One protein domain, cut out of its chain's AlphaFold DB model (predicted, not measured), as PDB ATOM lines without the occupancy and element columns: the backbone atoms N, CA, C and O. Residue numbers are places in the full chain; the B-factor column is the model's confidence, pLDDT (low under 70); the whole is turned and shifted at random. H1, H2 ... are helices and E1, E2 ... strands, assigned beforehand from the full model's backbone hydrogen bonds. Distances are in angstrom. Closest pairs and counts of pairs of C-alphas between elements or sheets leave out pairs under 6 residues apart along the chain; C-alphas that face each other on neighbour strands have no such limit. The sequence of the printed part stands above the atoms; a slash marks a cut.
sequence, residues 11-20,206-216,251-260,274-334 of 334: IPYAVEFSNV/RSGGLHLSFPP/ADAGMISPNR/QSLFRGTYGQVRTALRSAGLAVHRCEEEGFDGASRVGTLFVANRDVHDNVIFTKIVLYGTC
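This is residues 11 to 20, 206 to 216, 251 to 260 and 274 to 334 of the 334 residues of an uncharacterized protein of Peniophora sp. CONT (UniProt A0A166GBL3). The long, twisted hairpin of E5 and E6 makes the spine of this domain; the shorter E2 and E4 line up beside the last residues of E6 to complete a sheet of four strands, and the helix H1 packs on one face of that sheet. A small pair of strands, E1 and E3, sits next to E5, with E1 nearer to it. The printed part has 92 residues, with E1, E2, E3, H1, E4, E5 and E6 in that order along it. The larger sheet is mixed, in the order E4, E2, E6, E5, and the smaller is antiparallel; the class is mixed, helices and strands. The whole is compact, with a radius of gyration of the C-alphas of 13.6 A and spans of 39 by 31 by 22 A.

Find C-alpha 13 at (41.300, 1.454, -4.642), where E1 begins; it runs to residue 16. E2 holds residues 209 to 213, 12.9 A long, and E3 residues 276 to 279. Look next at C-alpha 281, at (34.109, 4.012, -6.653): from there H1 runs 14.3 A to residue 290. E4 follows at residues 294 to 298, 12.6 A. E5 covers residues 307 to 317, 30.5 A, and E6 residues 323 to 332, 28.5 A, ending at C-alpha 332 at (37.004, 22.917, -2.378).

Start with the strongly twisted sheet, whose edge strands are E4 and E5. E5 and E6 form a hairpin, antiparallel at 160 degrees; look at N 312 and O 328, 2.8 A apart. E6 and E2 are parallel at 38 degrees, with N 210 and O 329 at 2.8 A. E2 and E4 are antiparallel at 150 degrees, with N 211 and O 296 at 2.8 A. H1 is on this sheet at a height of 6.9 A, and it only just lies over E4, with 3 of its C-alphas falling on that strand; it runs slantwise to the strands, at 37 degrees to E4 on the local plane. The closest C-alphas of H1 and E4 are those of Leu 288 and Ala 294, 7.4 A apart. In H1 every O i to N i+4 pair is within hydrogen-bond range. The closest C-alphas of E1 and E5 are those of Tyr 13 and Ala 315, 4.5 A apart, and 15 pairs of C-alphas of these two strands are within 8 A. E1 and E3 are antiparallel at 151 degrees, with N 15 and O 277 at 2.8 A. E3 is apart from E4, E5 and E6.

The two C-alphas farthest apart are those of Pro 216 and His 320, at 43.7 A. Three cuts interrupt the printed part: C-alphas 20 and 206 are 23.7 A apart, 216 and 251 are 25.3 A apart, and 260 and 274 are 13.7 A apart. Of the links printed whole, none is long. Mean pLDDT of the printed part is 76.5; residues 11 to 20, 206 to 207, 258 to 260, 274 to 276 and 334 are under 70.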
ATOM      1  N   ILE A  11      38.568  -4.903  -7.704       39.00
ATOM      2  CA  ILE A  11      39.551  -3.827  -7.889       39.00
ATOM      3  C   ILE A  11      39.741  -3.004  -6.600       39.00
ATOM      4  O   ILE A  11      38.834  -2.273  -6.195       39.00
ATOM      5  N   PRO A  12      40.909  -3.098  -5.939       43.41
ATOM      6  CA  PRO A  12      41.163  -2.315  -4.749       43.41
ATOM      7  C   PRO A  12      41.507  -0.891  -5.160       43.41
ATOM      8  O   PRO A  12      42.523  -0.686  -5.805       43.41
ATOM      9  N   TYR A  13      40.742   0.107  -4.740       46.66
ATOM     10  CA  TYR A  13      41.300   1.454  -4.642       46.66
ATOM     11  C   TYR A  13      41.643   1.771  -3.200       46.66
ATOM     12  O   TYR A  13      41.131   1.137  -2.279       46.66
ATOM     13  N   ALA A  14      42.428   2.819  -2.990       42.75
ATOM     14  CA  ALA A  14      42.708   3.344  -1.667       42.75
ATOM     15  C   ALA A  14      42.570   4.863  -1.665       42.75
ATOM     16  O   ALA A  14      43.292   5.565  -2.363       42.75
ATOM     17  N   VAL A  15      41.660   5.383  -0.852       42.69
ATOM     18  CA  VAL A  15      41.491   6.824  -0.704       42.69
ATOM     19  C   VAL A  15      42.379   7.313   0.427       42.69
ATOM     20  O   VAL A  15      42.101   7.078   1.604       42.69
ATOM     21  N   GLU A  16      43.450   8.016   0.070       44.62
ATOM     22  CA  GLU A  16      44.252   8.762   1.033       44.62
ATOM     23  C   GLU A  16      43.671  10.150   1.259       44.62
ATOM     24  O   GLU A  16      44.049  11.106   0.589       44.62
ATOM     25  N   PHE A  17      42.825  10.294   2.277       41.91
ATOM     26  CA  PHE A  17      42.625  11.611   2.871       41.91
ATOM     27  C   PHE A  17      43.883  11.948   3.679       41.91
ATOM     28  O   PHE A  17      43.962  11.695   4.882       41.91
ATOM     29  N   SER A  18      44.905  12.477   3.006       37.44
ATOM     30  CA  SER A  18      45.975  13.195   3.694       37.44
ATOM     31  C   SER A  18      45.317  14.330   4.474       37.44
ATOM     32  O   SER A  18      44.369  14.930   3.970       37.44
ATOM     33  N   ASN A  19      45.746  14.541   5.727       32.34
ATOM     34  CA  ASN A  19      45.178  15.533   6.639       32.34
ATOM     35  C   ASN A  19      44.795  16.795   5.873       32.34
ATOM     36  O   ASN A  19      45.662  17.569   5.470       32.34
ATOM     37  N   VAL A  20      43.492  16.973   5.672       32.62
ATOM     38  CA  VAL A  20      42.941  18.198   5.128       32.62
ATOM     39  C   VAL A  20      43.115  19.247   6.221       32.62
ATOM     40  O   VAL A  20      42.208  19.504   7.012       32.62
ATOM     41  N   ARG A 206      42.771  11.456 -18.083       58.03
ATOM     42  CA  ARG A 206      43.514  12.694 -17.936       58.03
ATOM     43  C   ARG A 206      43.343  13.035 -16.485       58.03
ATOM     44  O   ARG A 206      42.212  13.116 -15.996       58.03
ATOM     45  N   SER A 207      44.464  13.054 -15.795       63.75
ATOM     46  CA  SER A 207      44.507  13.298 -14.381       63.75
ATOM     47  C   SER A 207      43.771  14.618 -14.160       63.75
ATOM     48  O   SER A 207      44.121  15.671 -14.675       63.75
ATOM     49  N   GLY A 208      42.580  14.478 -13.595       73.00
ATOM     50  CA  GLY A 208      41.582  15.526 -13.492       73.00
ATOM     51  C   GLY A 208      41.329  15.788 -12.024       73.00
ATOM     52  O   GLY A 208      41.486  14.898 -11.177       73.00
ATOM     53  N   GLY A 209      40.956  17.017 -11.706       81.56
ATOM     54  CA  GLY A 209      40.548  17.375 -10.364       81.56
ATOM     55  C   GLY A 209      39.098  16.975 -10.083       81.56
ATOM     56  O   GLY A 209      38.269  16.754 -10.973       81.56
ATOM     57  N   LEU A 210      38.780  16.893  -8.796       82.12
ATOM     58  CA  LEU A 210      37.423  16.760  -8.299       82.12
ATOM     59  C   LEU A 210      37.125  17.957  -7.398       82.12
ATOM     60  O   LEU A 210      37.753  18.121  -6.352       82.12
ATOM     61  N   HIS A 211      36.158  18.775  -7.791       85.12
ATOM     62  CA  HIS A 211      35.694  19.895  -6.992       85.12
ATOM     63  C   HIS A 211      34.561  19.459  -6.062       85.12
ATOM     64  O   HIS A 211      33.571  18.863  -6.502       85.12
ATOM     65  N   LEU A 212      34.729  19.747  -4.776       87.69
ATOM     66  CA  LEU A 212      33.788  19.466  -3.705       87.69
ATOM     67  C   LEU A 212      33.190  20.783  -3.225       87.69
ATOM     68  O   LEU A 212      33.895  21.623  -2.668       87.69
ATOM     69  N   SER A 213      31.885  20.947  -3.404       87.50
ATOM     70  CA  SER A 213      31.154  22.102  -2.892       87.50
ATOM     71  C   SER A 213      30.026  21.656  -1.977       87.50
ATOM     72  O   SER A 213      29.447  20.577  -2.128       87.50
ATOM     73  N   PHE A 214      29.703  22.499  -1.004       85.19
ATOM     74  CA  PHE A 214      28.421  22.375  -0.331       85.19
ATOM     75  C   PHE A 214      27.328  22.839  -1.293       85.19
ATOM     76  O   PHE A 214      27.537  23.835  -1.994       85.19
ATOM     77  N   PRO A 215      26.168  22.162  -1.341       83.88
ATOM     78  CA  PRO A 215      25.020  22.721  -2.024       83.88
ATOM     79  C   PRO A 215      24.749  24.106  -1.424       83.88
ATOM     80  O   PRO A 215      24.880  24.264  -0.201       83.88
ATOM     81  N   PRO A 216      24.421  25.114  -2.255       79.69
ATOM     82  CA  PRO A 216      24.021  26.409  -1.734       79.69
ATOM     83  C   PRO A 216      22.891  26.146  -0.745       79.69
ATOM     84  O   PRO A 216      21.932  25.448  -1.081       79.69
ATOM     85  N   ALA A 251      31.635   5.156   6.698       85.25
ATOM     86  CA  ALA A 251      31.237   3.952   7.426       85.25
ATOM     87  C   ALA A 251      29.920   3.362   6.888       85.25
ATOM     88  O   ALA A 251      29.851   2.157   6.651       85.25
ATOM     89  N   ASP A 252      28.919   4.203   6.625       87.88
ATOM     90  CA  ASP A 252      27.610   3.804   6.093       87.88
ATOM     91  C   ASP A 252      27.718   3.240   4.669       87.88
ATOM     92  O   ASP A 252      27.013   2.302   4.304       87.88
ATOM     93  N   ALA A 253      28.655   3.758   3.868       86.06
ATOM     94  CA  ALA A 253      28.966   3.226   2.545       86.06
ATOM     95  C   ALA A 253      29.692   1.865   2.591       86.06
ATOM     96  O   ALA A 253      29.934   1.272   1.539       86.06
ATOM     97  N   GLY A 254      30.062   1.364   3.774       86.25
ATOM     98  CA  GLY A 254      30.783   0.102   3.939       86.25
ATOM     99  C   GLY A 254      32.252   0.182   3.519       86.25
ATOM    100  O   GLY A 254      32.829  -0.826   3.111       86.25
ATOM    101  N   MET A 255      32.861   1.371   3.570       83.62
ATOM    102  CA  MET A 255      34.294   1.518   3.325       83.62
ATOM    103  C   MET A 255      35.090   1.047   4.546       83.62
ATOM    104  O   MET A 255      34.753   1.330   5.698       83.62
ATOM    105  N   ILE A 256      36.194   0.349   4.293       81.81
ATOM    106  CA  ILE A 256      37.067  -0.178   5.337       81.81
ATOM    107  C   ILE A 256      37.837   0.995   5.945       81.81
ATOM    108  O   ILE A 256      38.642   1.650   5.276       81.81
ATOM    109  N   SER A 257      37.567   1.262   7.223       80.00
ATOM    110  CA  SER A 257      38.317   2.227   8.021       80.00
ATOM    111  C   SER A 257      39.605   1.575   8.543       80.00
ATOM    112  O   SER A 257      39.554   0.452   9.049       80.00
ATOM    113  N   PRO A 258      40.755   2.263   8.482       67.94
ATOM    114  CA  PRO A 258      42.062   1.669   8.775       67.94
ATOM    115  C   PRO A 258      42.235   1.245  10.240       67.94
ATOM    116  O   PRO A 258      43.098   0.430  10.544       67.94
ATOM    117  N   ASN A 259      41.391   1.743  11.149       61.75
ATOM    118  CA  ASN A 259      41.505   1.503  12.592       61.75
ATOM    119  C   ASN A 259      40.618   0.367  13.120       61.75
ATOM    120  O   ASN A 259      40.441   0.249  14.332       61.75
ATOM    121  N   ARG A 260      40.043  -0.464  12.247       56.59
ATOM    122  CA  ARG A 260      39.226  -1.617  12.663       56.59
ATOM    123  C   ARG A 260      39.869  -2.954  12.318       56.59
ATOM    124  O   ARG A 260      39.165  -3.906  12.016       56.59
ATOM    125  N   GLN A 274      48.080   8.013   8.954       55.69
ATOM    126  CA  GLN A 274      47.107   8.556   8.024       55.69
ATOM    127  C   GLN A 274      45.943   7.574   7.911       55.69
ATOM    128  O   GLN A 274      46.128   6.381   7.652       55.69
ATOM    129  N   SER A 275      44.728   8.075   8.116       59.31
ATOM    130  CA  SER A 275      43.519   7.279   7.972       59.31
ATOM    131  C   SER A 275      43.192   7.091   6.486       59.31
ATOM    132  O   SER A 275      42.418   7.853   5.907       59.31
ATOM    133  N   LEU A 276      43.803   6.086   5.860       69.19
ATOM    134  CA  LEU A 276      43.463   5.636   4.512       69.19
ATOM    135  C   LEU A 276      42.157   4.841   4.540       69.19
ATOM    136  O   LEU A 276      42.111   3.745   5.098       69.19
ATOM    137  N   PHE A 277      41.100   5.376   3.936       76.62
ATOM    138  CA  PHE A 277      39.842   4.647   3.776       76.62
ATOM    139  C   PHE A 277      39.842   3.893   2.446       76.62
ATOM    140  O   PHE A 277      40.341   4.383   1.432       76.62
ATOM    141  N   ARG A 278      39.270   2.690   2.427       82.19
ATOM    142  CA  ARG A 278      39.285   1.799   1.255       82.19
ATOM    143  C   ARG A 278      37.871   1.357   0.863       82.19
ATOM    144  O   ARG A 278      37.067   1.106   1.749       82.19
ATOM    145  N   GLY A 279      37.568   1.217  -0.429       83.06
ATOM    146  CA  GLY A 279      36.235   0.811  -0.921       83.06
ATOM    147  C   GLY A 279      36.152   0.565  -2.446       83.06
ATOM    148  O   GLY A 279      37.191   0.341  -3.065       83.06
ATOM    149  N   THR A 280      34.956   0.708  -3.059       83.50
ATOM    150  CA  THR A 280      34.640   0.793  -4.522       83.50
ATOM    151  C   THR A 280      34.087   2.163  -5.003       83.50
ATOM    152  O   THR A 280      33.612   2.955  -4.193       83.50
ATOM    153  N   TYR A 281      34.222   2.564  -6.286       78.50
ATOM    154  CA  TYR A 281      34.109   4.012  -6.653       78.50
ATOM    155  C   TYR A 281      32.714   4.563  -6.349       78.50
ATOM    156  O   TYR A 281      32.558   5.700  -5.897       78.50
ATOM    157  N   GLY A 282      31.717   3.684  -6.469       82.75
ATOM    158  CA  GLY A 282      30.359   3.914  -6.001       82.75
ATOM    159  C   GLY A 282      30.269   4.234  -4.507       82.75
ATOM    160  O   GLY A 282      29.557   5.170  -4.158       82.75
ATOM    161  N   GLN A 283      31.011   3.551  -3.630       87.00
ATOM    162  CA  GLN A 283      31.038   3.836  -2.186       87.00
ATOM    163  C   GLN A 283      31.577   5.238  -1.883       87.00
ATOM    164  O   GLN A 283      30.945   5.966  -1.127       87.00
ATOM    165  N   VAL A 284      32.669   5.669  -2.528       85.50
ATOM    166  CA  VAL A 284      33.201   7.037  -2.353       85.50
ATOM    167  C   VAL A 284      32.197   8.081  -2.830       85.50
ATOM    168  O   VAL A 284      31.925   9.040  -2.111       85.50
ATOM    169  N   ARG A 285      31.592   7.894  -4.012       86.12
ATOM    170  CA  ARG A 285      30.557   8.823  -4.499       86.12
ATOM    171  C   ARG A 285      29.330   8.858  -3.590       86.12
ATOM    172  O   ARG A 285      28.774   9.932  -3.373       86.12
ATOM    173  N   THR A 286      28.921   7.705  -3.071       88.62
ATOM    174  CA  THR A 286      27.788   7.587  -2.145       88.62
ATOM    175  C   THR A 286      28.097   8.298  -0.835       88.62
ATOM    176  O   THR A 286      27.276   9.088  -0.384       88.62
ATOM    177  N   ALA A 287      29.299   8.104  -0.285       89.00
ATOM    178  CA  ALA A 287      29.744   8.756   0.940       89.00
ATOM    179  C   ALA A 287      29.837  10.285   0.794       89.00
ATOM    180  O   ALA A 287      29.386  11.027   1.659       89.00
ATOM    181  N   LEU A 288      30.380  10.792  -0.318       89.00
ATOM    182  CA  LEU A 288      30.422  12.239  -0.561       89.00
ATOM    183  C   LEU A 288      29.006  12.827  -0.660       89.00
ATOM    184  O   LEU A 288      28.720  13.850  -0.040       89.00
ATOM    185  N   ARG A 289      28.097  12.144  -1.366       90.81
ATOM    186  CA  ARG A 289      26.701  12.579  -1.493       90.81
ATOM    187  C   ARG A 289      25.962  12.552  -0.153       90.81
ATOM    188  O   ARG A 289      25.248  13.502   0.150       90.81
ATOM    189  N   SER A 290      26.130  11.507   0.657       89.69
ATOM    190  CA  SER A 290      25.485  11.414   1.975       89.69
ATOM    191  C   SER A 290      26.091  12.371   3.003       89.69
ATOM    192  O   SER A 290      25.388  12.816   3.906       89.69
ATOM    193  N   ALA A 291      27.351  12.778   2.825       89.00
ATOM    194  CA  ALA A 291      27.951  13.887   3.566       89.00
ATOM    195  C   ALA A 291      27.417  15.272   3.139       89.00
ATOM    196  O   ALA A 291      27.839  16.281   3.703       89.00
ATOM    197  N   GLY A 292      26.507  15.333   2.158       90.19
ATOM    198  CA  GLY A 292      25.945  16.577   1.640       90.19
ATOM    199  C   GLY A 292      26.923  17.358   0.765       90.19
ATOM    200  O   GLY A 292      26.831  18.579   0.711       90.19
ATOM    201  N   LEU A 293      27.878  16.686   0.116       89.50
ATOM    202  CA  LEU A 293      28.806  17.315  -0.821       89.50
ATOM    203  C   LEU A 293      28.351  17.083  -2.263       89.50
ATOM    204  O   LEU A 293      28.068  15.955  -2.679       89.50
ATOM    205  N   ALA A 294      28.334  18.159  -3.043       89.81
ATOM    206  CA  ALA A 294      28.244  18.106  -4.490       89.81
ATOM    207  C   ALA A 294      29.640  17.865  -5.077       89.81
ATOM    208  O   ALA A 294      30.645  18.382  -4.589       89.81
ATOM    209  N   VAL A 295      29.699  17.033  -6.116       88.38
ATOM    210  CA  VAL A 295      30.950  16.574  -6.720       88.38
ATOM    211  C   VAL A 295      30.950  16.949  -8.194       88.38
ATOM    212  O   VAL A 295      30.203  16.360  -8.979       88.38
ATOM    213  N   HIS A 296      31.823  17.875  -8.575       88.81
ATOM    214  CA  HIS A 296      31.990  18.334  -9.952       88.81
ATOM    215  C   HIS A 296      33.358  17.900 -10.486       88.81
ATOM    216  O   HIS A 296      34.352  17.915  -9.762       88.81
ATOM    217  N   ARG A 297      33.418  17.468 -11.748       86.50
ATOM    218  CA  ARG A 297      34.702  17.212 -12.417       86.50
ATOM    219  C   ARG A 297      35.340  18.557 -12.755       86.50
ATOM    220  O   ARG A 297      34.628  19.444 -13.218       86.50
ATOM    221  N   CYS A 298      36.639  18.694 -12.529       85.06
ATOM    222  CA  CYS A 298      37.400  19.870 -12.933       85.06
ATOM    223  C   CYS A 298      38.716  19.465 -13.588       85.06
ATOM    224  O   CYS A 298      39.124  18.300 -13.542       85.06
ATOM    225  N   GLU A 299      39.368  20.434 -14.214       85.62
ATOM    226  CA  GLU A 299      40.704  20.242 -14.760       85.62
ATOM    227  C   GLU A 299      41.721  20.032 -13.633       85.62
ATOM    228  O   GLU A 299      41.428  20.215 -12.445       85.62
ATOM    229  N   GLU A 300      42.911  19.576 -14.004       77.38
ATOM    230  CA  GLU A 300      43.994  19.281 -13.067       77.38
ATOM    231  C   GLU A 300      44.473  20.529 -12.311       77.38
ATOM    232  O   GLU A 300      44.935  20.434 -11.176       77.38
ATOM    233  N   GLU A 301      44.296  21.699 -12.924       80.50
ATOM    234  CA  GLU A 301      44.622  23.010 -12.363       80.50
ATOM    235  C   GLU A 301      43.596  23.461 -11.305       80.50
ATOM    236  O   GLU A 301      43.932  24.235 -10.407       80.50
ATOM    237  N   GLY A 302      42.388  22.881 -11.307       79.00
ATOM    238  CA  GLY A 302      41.302  23.208 -10.383       79.00
ATOM    239  C   GLY A 302      40.329  24.255 -10.936       79.00
ATOM    240  O   GLY A 302      40.115  24.342 -12.140       79.00
ATOM    241  N   PHE A 303      39.693  25.010 -10.035       79.81
ATOM    242  CA  PHE A 303      38.875  26.186 -10.352       79.81
ATOM    243  C   PHE A 303      39.519  27.425  -9.726       79.81
ATOM    244  O   PHE A 303      40.084  27.328  -8.632       79.81
ATOM    245  N   ASP A 304      39.370  28.589 -10.363       83.94
ATOM    246  CA  ASP A 304      39.790  29.862  -9.774       83.94
ATOM    247  C   ASP A 304      39.123  30.072  -8.408       83.94
ATOM    248  O   ASP A 304      37.904  29.990  -8.257       83.94
ATOM    249  N   GLY A 305      39.947  30.303  -7.383       81.56
ATOM    250  CA  GLY A 305      39.500  30.478  -5.997       81.56
ATOM    251  C   GLY A 305      39.263  29.182  -5.211       81.56
ATOM    252  O   GLY A 305      39.041  29.245  -4.000       81.56
ATOM    253  N   ALA A 306      39.358  28.004  -5.832       83.50
ATOM    254  CA  ALA A 306      39.253  26.743  -5.106       83.50
ATOM    255  C   ALA A 306      40.584  26.378  -4.430       83.50
ATOM    256  O   ALA A 306      41.657  26.392  -5.036       83.50
ATOM    257  N   SER A 307      40.524  26.000  -3.155       82.44
ATOM    258  CA  SER A 307      41.698  25.542  -2.410       82.44
ATOM    259  C   SER A 307      41.862  24.034  -2.545       82.44
ATOM    260  O   SER A 307      40.885  23.287  -2.514       82.44
ATOM    261  N   ARG A 308      43.105  23.556  -2.660       83.38
ATOM    262  CA  ARG A 308      43.389  22.117  -2.631       83.38
ATOM    263  C   ARG A 308      43.097  21.571  -1.233       83.38
ATOM    264  O   ARG A 308      43.778  21.909  -0.270       83.38
ATOM    265  N   VAL A 309      42.098  20.703  -1.155       80.94
ATOM    266  CA  VAL A 309      41.614  20.064   0.073       80.94
ATOM    267  C   VAL A 309      42.351  18.744   0.289       80.94
ATOM    268  O   VAL A 309      42.750  18.430   1.403       80.94
ATOM    269  N   GLY A 310      42.615  17.969  -0.763       80.31
ATOM    270  CA  GLY A 310      43.259  16.670  -0.586       80.31
ATOM    271  C   GLY A 310      43.596  15.961  -1.884       80.31
ATOM    272  O   GLY A 310      43.734  16.575  -2.943       80.31
ATOM    273  N   THR A 311      43.756  14.647  -1.789       80.69
ATOM    274  CA  THR A 311      44.014  13.764  -2.929       80.69
ATOM    275  C   THR A 311      43.227  12.473  -2.777       80.69
ATOM    276  O   THR A 311      42.960  12.032  -1.672       80.69
ATOM    277  N   LEU A 312      42.858  11.852  -3.883       78.31
ATOM    278  CA  LEU A 312      42.200  10.556  -3.947       78.31
ATOM    279  C   LEU A 312      43.030   9.687  -4.891       78.31
ATOM    280  O   LEU A 312      43.289  10.094  -6.019       78.31
ATOM    281  N   PHE A 313      43.451   8.507  -4.445       80.00
ATOM    282  CA  PHE A 313      44.102   7.542  -5.326       80.00
ATOM    283  C   PHE A 313      43.077   6.495  -5.759       80.00
ATOM    284  O   PHE A 313      42.439   5.823  -4.949       80.00
ATOM    285  N   VAL A 314      42.888   6.366  -7.063       78.12
ATOM    286  CA  VAL A 314      42.045   5.333  -7.654       78.12
ATOM    287  C   VAL A 314      42.981   4.305  -8.251       78.12
ATOM    288  O   VAL A 314      43.735   4.628  -9.159       78.12
ATOM    289  N   ALA A 315      42.959   3.080  -7.733       77.06
ATOM    290  CA  ALA A 315      43.597   1.977  -8.430       77.06
ATOM    291  C   ALA A 315      42.569   1.331  -9.359       77.06
ATOM    292  O   ALA A 315      41.439   1.054  -8.951       77.06
ATOM    293  N   ASN A 316      42.966   1.130 -10.607       75.25
ATOM    294  CA  ASN A 316      42.208   0.435 -11.630       75.25
ATOM    295  C   ASN A 316      43.043  -0.734 -12.160       75.25
ATOM    296  O   ASN A 316      44.270  -0.676 -12.117       75.25
ATOM    297  N   ARG A 317      42.401  -1.796 -12.640       77.19
ATOM    298  CA  ARG A 317      43.094  -2.886 -13.333       77.19
ATOM    299  C   ARG A 317      42.987  -2.667 -14.838       77.19
ATOM    300  O   ARG A 317      41.897  -2.415 -15.339       77.19
ATOM    301  N   ASP A 318      44.113  -2.744 -15.529       83.81
ATOM    302  CA  ASP A 318      44.172  -2.727 -16.990       83.81
ATOM    303  C   ASP A 318      43.726  -4.081 -17.583       83.81
ATOM    304  O   ASP A 318      43.613  -5.079 -16.868       83.81
ATOM    305  N   VAL A 319      43.536  -4.142 -18.905       89.25
ATOM    306  CA  VAL A 319      43.255  -5.362 -19.688       89.25
ATOM    307  C   VAL A 319      44.295  -6.463 -19.426       89.25
ATOM    308  O   VAL A 319      43.986  -7.649 -19.505       89.25
ATOM    309  N   HIS A 320      45.517  -6.073 -19.060       90.31
ATOM    310  CA  HIS A 320      46.628  -6.966 -18.729       90.31
ATOM    311  C   HIS A 320      46.715  -7.342 -17.234       90.31
ATOM    312  O   HIS A 320      47.754  -7.834 -16.803       90.31
ATOM    313  N   ASP A 321      45.681  -7.069 -16.430       84.56
ATOM    314  CA  ASP A 321      45.656  -7.255 -14.962       84.56
ATOM    315  C   ASP A 321      46.729  -6.439 -14.203       84.56
ATOM    316  O   ASP A 321      46.986  -6.643 -13.016       84.56
ATOM    317  N   ASN A 322      47.332  -5.447 -14.865       83.00
ATOM    318  CA  ASN A 322      48.221  -4.481 -14.224       83.00
ATOM    319  C   ASN A 322      47.405  -3.490 -13.389       83.00
ATOM    320  O   ASN A 322      46.378  -2.992 -13.845       83.00
ATOM    321  N   VAL A 323      47.878  -3.145 -12.188       79.75
ATOM    322  CA  VAL A 323      47.237  -2.115 -11.356       79.75
ATOM    323  C   VAL A 323      47.771  -0.735 -11.741       79.75
ATOM    324  O   VAL A 323      48.929  -0.414 -11.481       79.75
ATOM    325  N   ILE A 324      46.916   0.095 -12.334       82.50
ATOM    326  CA  ILE A 324      47.181   1.499 -12.659       82.50
ATOM    327  C   ILE A 324      46.651   2.367 -11.521       82.50
ATOM    328  O   ILE A 324      45.484   2.266 -11.148       82.50
ATOM    329  N   PHE A 325      47.494   3.249 -10.985       79.50
ATOM    330  CA  PHE A 325      47.093   4.221  -9.970       79.50
ATOM    331  C   PHE A 325      46.880   5.594 -10.603       79.50
ATOM    332  O   PHE A 325      47.819   6.213 -11.097       79.50
ATOM    333  N   THR A 326      45.656   6.102 -10.522       79.88
ATOM    334  CA  THR A 326      45.304   7.465 -10.912       79.88
ATOM    335  C   THR A 326      45.190   8.331  -9.666       79.88
ATOM    336  O   THR A 326      44.417   8.041  -8.751       79.88
ATOM    337  N   LYS A 327      45.955   9.421  -9.628       85.56
ATOM    338  CA  LYS A 327      45.847  10.442  -8.589       85.56
ATOM    339  C   LYS A 327      44.830  11.494  -9.024       85.56
ATOM    340  O   LYS A 327      44.986  12.110 -10.068       85.56
ATOM    341  N   ILE A 328      43.829  11.721  -8.190       78.75
ATOM    342  CA  ILE A 328      42.807  12.755  -8.346       78.75
ATOM    343  C   ILE A 328      43.059  13.807  -7.270       78.75
ATOM    344  O   ILE A 328      43.186  13.477  -6.090       78.75
ATOM    345  N   VAL A 329      43.154  15.077  -7.651       82.94
ATOM    346  CA  VAL A 329      43.300  16.178  -6.688       82.94
ATOM    347  C   VAL A 329      41.913  16.649  -6.262       82.94
ATOM    348  O   VAL A 329      41.043  16.852  -7.101       82.94
ATOM    349  N   LEU A 330      41.690  16.791  -4.955       81.75
ATOM    350  CA  LEU A 330      40.427  17.286  -4.413       81.75
ATOM    351  C   LEU A 330      40.546  18.787  -4.155       81.75
ATOM    352  O   LEU A 330      41.434  19.211  -3.408       81.75
ATOM    353  N   TYR A 331      39.636  19.561  -4.727       84.00
ATOM    354  CA  TYR A 331      39.510  21.004  -4.537       84.00
ATOM    355  C   TYR A 331      38.223  21.326  -3.785       84.00
ATOM    356  O   TYR A 331      37.242  20.594  -3.904       84.00
ATOM    357  N   GLY A 332      38.208  22.420  -3.031       81.69
ATOM    358  CA  GLY A 332      37.004  22.917  -2.378       81.69
ATOM    359  C   GLY A 332      36.977  24.435  -2.310       81.69
ATOM    360  O   GLY A 332      38.003  25.081  -2.084       81.69
ATOM    361  N   THR A 333      35.789  24.988  -2.504       79.06
ATOM    362  CA  THR A 333      35.457  26.395  -2.257       79.06
ATOM    363  C   THR A 333      34.889  26.521  -0.846       79.06
ATOM    364  O   THR A 333      33.963  25.780  -0.495       79.06
ATOM    365  N   CYS A 334      35.473  27.404  -0.036       56.41
ATOM    366  CA  CYS A 334      34.976  27.716   1.307       56.41
ATOM    367  C   CYS A 334      33.840  28.737   1.226       56.41
ATOM    368  O   CYS A 334      33.977  29.666   0.401       56.41
TER     369      CYS A 334